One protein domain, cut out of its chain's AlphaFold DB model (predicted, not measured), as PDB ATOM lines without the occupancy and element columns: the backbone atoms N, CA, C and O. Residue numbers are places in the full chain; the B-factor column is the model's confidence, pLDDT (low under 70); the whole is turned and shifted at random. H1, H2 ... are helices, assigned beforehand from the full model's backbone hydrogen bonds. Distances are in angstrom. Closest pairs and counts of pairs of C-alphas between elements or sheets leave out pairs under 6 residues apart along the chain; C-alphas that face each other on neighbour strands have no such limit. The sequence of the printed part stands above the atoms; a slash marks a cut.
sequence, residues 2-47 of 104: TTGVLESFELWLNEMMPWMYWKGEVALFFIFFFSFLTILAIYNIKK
ATOM      1  N   THR A   2     225.251 296.113 255.600       56.47
ATOM      2  CA  THR A   2     224.128 295.474 254.904       56.47
ATOM      3  C   THR A   2     224.393 295.615 253.410       56.47
ATOM      4  O   THR A   2     224.234 296.714 252.883       56.47
ATOM      5  N   THR A   3     224.863 294.559 252.747       65.56
ATOM      6  CA  THR A   3     224.937 294.542 251.280       65.56
ATOM      7  C   THR A   3     223.546 294.851 250.739       65.56
ATOM      8  O   THR A   3     222.565 294.245 251.189       65.56
ATOM      9  N   GLY A   4     223.440 295.830 249.846       82.62
ATOM     10  CA  GLY A   4     222.156 296.199 249.260       82.62
ATOM     11  C   GLY A   4     221.539 294.998 248.539       82.62
ATOM     12  O   GLY A   4     222.259 294.182 247.972       82.62
ATOM     13  N   VAL A   5     220.206 294.888 248.524       82.94
ATOM     14  CA  VAL A   5     219.494 293.819 247.785       82.94
ATOM     15  C   VAL A   5     219.915 293.773 246.308       82.94
ATOM     16  O   VAL A   5     219.954 292.712 245.697       82.94
ATOM     17  N   LEU A   6     220.263 294.928 245.736       83.56
ATOM     18  CA  LEU A   6     220.771 295.028 244.371       83.56
ATOM     19  C   LEU A   6     222.193 294.475 244.240       83.56
ATOM     20  O   LEU A   6     222.477 293.773 243.279       83.56
ATOM     21  N   GLU A   7     223.064 294.716 245.220       86.50
ATOM     22  CA  GLU A   7     224.439 294.204 245.208       86.50
ATOM     23  C   GLU A   7     224.458 292.678 245.330       86.50
ATOM     24  O   GLU A   7     225.183 292.008 244.598       86.50
ATOM     25  N   SER A   8     223.630 292.105 246.209       85.25
ATOM     26  CA  SER A   8     223.528 290.647 246.334       85.25
ATOM     27  C   SER A   8     222.968 289.992 245.067       85.25
ATOM     28  O   SER A   8     223.421 288.916 244.678       85.25
ATOM     29  N   PHE A   9     222.027 290.651 244.388       86.62
ATOM     30  CA  PHE A   9     221.496 290.195 243.106       86.62
ATOM     31  C   PHE A   9     222.523 290.299 241.968       86.62
ATOM     32  O   PHE A   9     222.649 289.368 241.174       86.62
ATOM     33  N   GLU A  10     223.286 291.393 241.904       89.88
ATOM     34  CA  GLU A  10     224.377 291.557 240.937       89.88
ATOM     35  C   GLU A  10     225.427 290.459 241.086       89.88
ATOM     36  O   GLU A  10     225.836 289.863 240.089       89.88
ATOM     37  N   LEU A  11     225.839 290.155 242.317       89.56
ATOM     38  CA  LEU A  11     226.808 289.092 242.581       89.56
ATOM     39  C   LEU A  11     226.290 287.739 242.084       89.56
ATOM     40  O   LEU A  11     226.979 287.061 241.324       89.56
ATOM     41  N   TRP A  12     225.045 287.395 242.420       89.31
ATOM     42  CA  TRP A  12     224.419 286.154 241.964       89.31
ATOM     43  C   TRP A  12     224.343 286.051 240.431       89.31
ATOM     44  O   TRP A  12     224.665 285.008 239.859       89.31
ATOM     45  N   LEU A  13     223.957 287.135 239.747       90.62
ATOM     46  CA  LEU A  13     223.879 287.161 238.284       90.62
ATOM     47  C   LEU A  13     225.242 286.964 237.624       90.62
ATOM     48  O   LEU A  13     225.344 286.216 236.654       90.62
ATOM     49  N   ASN A  14     226.276 287.632 238.132       91.12
ATOM     50  CA  ASN A  14     227.621 287.531 237.571       91.12
ATOM     51  C   ASN A  14     228.248 286.151 237.824       91.12
ATOM     52  O   ASN A  14     229.026 285.691 236.992       91.12
ATOM     53  N   GLU A  15     227.880 285.460 238.907       92.44
ATOM     54  CA  GLU A  15     228.296 284.073 239.148       92.44
ATOM     55  C   GLU A  15     227.600 283.077 238.209       92.44
ATOM     56  O   GLU A  15     228.251 282.197 237.645       92.44
ATOM     57  N   MET A  16     226.283 283.207 238.016       91.31
ATOM     58  CA  MET A  16     225.509 282.282 237.175       91.31
ATOM     59  C   MET A  16     225.660 282.564 235.671       91.31
ATOM     60  O   MET A  16     225.569 281.647 234.855       91.31
ATOM     61  N   MET A  17     225.868 283.827 235.283       87.94
ATOM     62  CA  MET A  17     225.922 284.286 233.892       87.94
ATOM     63  C   MET A  17     227.115 285.244 233.663       87.94
ATOM     64  O   MET A  17     226.928 286.417 233.344       87.94
ATOM     65  N   PRO A  18     228.368 284.755 233.735       85.75
ATOM     66  CA  PRO A  18     229.574 285.599 233.755       85.75
ATOM     67  C   PRO A  18     229.949 286.243 232.409       85.75
ATOM     68  O   PRO A  18     230.895 287.018 232.327       85.75
ATOM     69  N   TRP A  19     229.243 285.908 231.329       88.00
ATOM     70  CA  TRP A  19     229.537 286.372 229.967       88.00
ATOM     71  C   TRP A  19     229.420 287.892 229.761       88.00
ATOM     72  O   TRP A  19     229.963 288.418 228.792       88.00
ATOM     73  N   MET A  20     228.737 288.604 230.657       89.62
ATOM     74  CA  MET A  20     228.681 290.063 230.697       89.62
ATOM     75  C   MET A  20     228.740 290.507 232.156       89.62
ATOM     76  O   MET A  20     228.228 289.810 233.025       89.62
ATOM     77  N   TYR A  21     229.333 291.671 232.431       88.25
ATOM     78  CA  TYR A  21     229.254 292.251 233.769       88.25
ATOM     79  C   TYR A  21     227.843 292.803 233.999       88.25
ATOM     80  O   TYR A  21     227.500 293.903 233.555       88.25
ATOM     81  N   TRP A  22     226.998 291.990 234.625       85.81
ATOM     82  CA  TRP A  22     225.591 292.292 234.833       85.81
ATOM     83  C   TRP A  22     225.420 293.298 235.962       85.81
ATOM     84  O   TRP A  22     225.807 293.049 237.103       85.81
ATOM     85  N   LYS A  23     224.795 294.426 235.622       91.25
ATOM     86  CA  LYS A  23     224.307 295.427 236.569       91.25
ATOM     87  C   LYS A  23     222.817 295.259 236.830       91.25
ATOM     88  O   LYS A  23     222.080 294.850 235.926       91.25
ATOM     89  N   GLY A  24     222.376 295.584 238.045       86.44
ATOM     90  CA  GLY A  24     220.979 295.437 238.454       86.44
ATOM     91  C   GLY A  24     220.027 296.222 237.548       86.44
ATOM     92  O   GLY A  24     218.977 295.712 237.148       86.44
ATOM     93  N   GLU A  25     220.435 297.418 237.125       87.12
ATOM     94  CA  GLU A  25     219.675 298.273 236.213       87.12
ATOM     95  C   GLU A  25     219.526 297.638 234.822       87.12
ATOM     96  O   GLU A  25     218.452 297.684 234.217       87.12
ATOM     97  N   VAL A  26     220.589 296.998 234.325       87.56
ATOM     98  CA  VAL A  26     220.606 296.351 233.005       87.56
ATOM     99  C   VAL A  26     219.715 295.109 233.008       87.56
ATOM    100  O   VAL A  26     218.915 294.925 232.091       87.56
ATOM    101  N   ALA A  27     219.792 294.282 234.054       86.56
ATOM    102  CA  ALA A  27     218.941 293.102 234.194       86.56
ATOM    103  C   ALA A  27     217.446 293.472 234.186       86.56
ATOM    104  O   ALA A  27     216.644 292.834 233.500       86.56
ATOM    105  N   LEU A  28     217.079 294.549 234.887       88.12
ATOM    106  CA  LEU A  28     215.701 295.034 234.944       88.12
ATOM    107  C   LEU A  28     215.206 295.551 233.582       88.12
ATOM    108  O   LEU A  28     214.071 295.260 233.194       88.12
ATOM    109  N   PHE A  29     216.063 296.240 232.820       83.75
ATOM    110  CA  PHE A  29     215.757 296.650 231.446       83.75
ATOM    111  C   PHE A  29     215.447 295.449 230.540       83.75
ATOM    112  O   PHE A  29     214.429 295.457 229.844       83.75
ATOM    113  N   PHE A  30     216.272 294.396 230.574       85.69
ATOM    114  CA  PHE A  30     216.044 293.204 229.750       85.69
ATOM    115  C   PHE A  30     214.745 292.483 230.118       85.69
ATOM    116  O   PHE A  30     213.986 292.105 229.224       85.69
ATOM    117  N   ILE A  31     214.443 292.342 231.413       89.00
ATOM    118  CA  ILE A  31     213.179 291.745 231.873       89.00
ATOM    119  C   ILE A  31     211.985 292.541 231.335       89.00
ATOM    120  O   ILE A  31     211.042 291.956 230.793       89.00
ATOM    121  N   PHE A  32     212.028 293.872 231.439       87.88
ATOM    122  CA  PHE A  32     210.966 294.732 230.920       87.88
ATOM    123  C   PHE A  32     210.821 294.603 229.398       87.88
ATOM    124  O   PHE A  32     209.707 294.466 228.892       87.88
ATOM    125  N   PHE A  33     211.938 294.573 228.671       84.94
ATOM    126  CA  PHE A  33     211.960 294.430 227.218       84.94
ATOM    127  C   PHE A  33     211.342 293.105 226.747       84.94
ATOM    128  O   PHE A  33     210.446 293.104 225.900       84.94
ATOM    129  N   PHE A  34     211.752 291.975 227.332       87.44
ATOM    130  CA  PHE A  34     211.189 290.662 226.997       87.44
ATOM    131  C   PHE A  34     209.713 290.538 227.394       87.44
ATOM    132  O   PHE A  34     208.915 289.970 226.641       87.44
ATOM    133  N   SER A  35     209.322 291.102 228.540       86.88
ATOM    134  CA  SER A  35     207.918 291.164 228.959       86.88
ATOM    135  C   SER A  35     207.076 291.959 227.956       86.88
ATOM    136  O   SER A  35     206.032 291.489 227.500       86.88
ATOM    137  N   PHE A  36     207.573 293.119 227.520       83.75
ATOM    138  CA  PHE A  36     206.902 293.955 226.530       83.75
ATOM    139  C   PHE A  36     206.727 293.235 225.185       83.75
ATOM    140  O   PHE A  36     205.619 293.212 224.641       83.75
ATOM    141  N   LEU A  37     207.774 292.565 224.691       83.69
ATOM    142  CA  LEU A  37     207.692 291.725 223.489       83.69
ATOM    143  C   LEU A  37     206.653 290.604 223.635       83.69
ATOM    144  O   LEU A  37     205.877 290.356 222.712       83.69
ATOM    145  N   THR A  38     206.594 289.959 224.800       84.00
ATOM    146  CA  THR A  38     205.638 288.875 225.073       84.00
ATOM    147  C   THR A  38     204.196 289.384 225.070       84.00
ATOM    148  O   THR A  38     203.324 288.776 224.448       84.00
ATOM    149  N   ILE A  39     203.934 290.532 225.701       83.62
ATOM    150  CA  ILE A  39     202.609 291.173 225.704       83.62
ATOM    151  C   ILE A  39     202.170 291.499 224.272       83.62
ATOM    152  O   ILE A  39     201.026 291.233 223.896       83.62
ATOM    153  N   LEU A  40     203.081 292.033 223.457       73.94
ATOM    154  CA  LEU A  40     202.814 292.358 222.057       73.94
ATOM    155  C   LEU A  40     202.543 291.113 221.210       73.94
ATOM    156  O   LEU A  40     201.616 291.124 220.397       73.94
ATOM    157  N   ALA A  41     203.288 290.029 221.430       79.31
ATOM    158  CA  ALA A  41     203.046 288.748 220.774       79.31
ATOM    159  C   ALA A  41     201.653 288.193 221.126       79.31
ATOM    160  O   ALA A  41     200.890 287.820 220.233       79.31
ATOM    161  N   ILE A  42     201.269 288.224 222.409       79.50
ATOM    162  CA  ILE A  42     199.936 287.794 222.869       79.50
ATOM    163  C   ILE A  42     198.835 288.665 222.254       79.50
ATOM    164  O   ILE A  42     197.798 288.154 221.823       79.50
ATOM    165  N   TYR A  43     199.041 289.981 222.203       74.69
ATOM    166  CA  TYR A  43     198.080 290.910 221.614       74.69
ATOM    167  C   TYR A  43     197.867 290.641 220.118       74.69
ATOM    168  O   TYR A  43     196.729 290.668 219.646       74.69
ATOM    169  N   ASN A  44     198.943 290.324 219.392       67.69
ATOM    170  CA  ASN A  44     198.893 289.965 217.977       67.69
ATOM    171  C   ASN A  44     198.043 288.708 217.737       67.69
ATOM    172  O   ASN A  44     197.159 288.715 216.882       67.69
ATOM    173  N   ILE A  45     198.239 287.676 218.566       72.00
ATOM    174  CA  ILE A  45     197.459 286.432 218.508       72.00
ATOM    175  C   ILE A  45     195.973 286.701 218.795       72.00
ATOM    176  O   ILE A  45     195.102 286.151 218.124       72.00
ATOM    177  N   LYS A  46     195.659 287.558 219.779       72.19
ATOM    178  CA  LYS A  46     194.269 287.853 220.176       72.19
ATOM    179  C   LYS A  46     193.500 288.706 219.169       72.19
ATOM    180  O   LYS A  46     192.286 288.551 219.053       72.19
ATOM    181  N   LYS A  47     194.165 289.634 218.484       64.31
ATOM    182  CA  LYS A  47     193.534 290.517 217.499       64.31
ATOM    183  C   LYS A  47     194.315 290.439 216.190       64.31
ATOM    184  O   LYS A  47     195.150 291.319 215.956       64.31
TER     185      LYS A  47
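Overview. This is residues 2 to 47 of the 104 residues of an uncharacterized protein of Nitrososphaeria archaeon (UniProt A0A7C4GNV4). Two helices make a lopsided T: the short H1 is the crossbar, and the long H2 begins beside residues 6 to 10 of H1 and sticks out from it as a free stem, residues 28 to 47 standing free, of which 28 to 46 belong to H2. The link between them folds back from the end of H1 to the foot of this stem. The printed part has 46 residues with two named helices, H1 then H2, and no named strand; its class is all helix. It is only just extended, close to loose, with a radius of gyration of the C-alphas of 14.6 A, and only just flat, spanning 48 by 24 by 12 A.

Along the chain. H1, residues 5 to 16, begins at C-alpha 5 (219.494, 293.819, 247.785) and is 16.8 A long. H2, residues 24 to 46, is 33.2 A long and ends at C-alpha 46 (194.269, 287.853, 220.176).

Arrangement. H1 touches H2 with residues 6 to 10 alone, and H2 touches H1 with residue 24 alone. The closest C-alphas, of Glu 10 and Gly 24, are 5.7 A apart. Their lines are about perpendicular, at 78 degrees. In H1 and H2 every O i to N i+4 pair is within hydrogen-bond range.

Size, cuts and confidence. The C-alphas farthest apart, of Thr 2 and Lys 47, are 48.6 A apart. The printed part has no cut, and the link of 7 residues is short. Residues 2 to 3, 44 and 47 have pLDDT under 70.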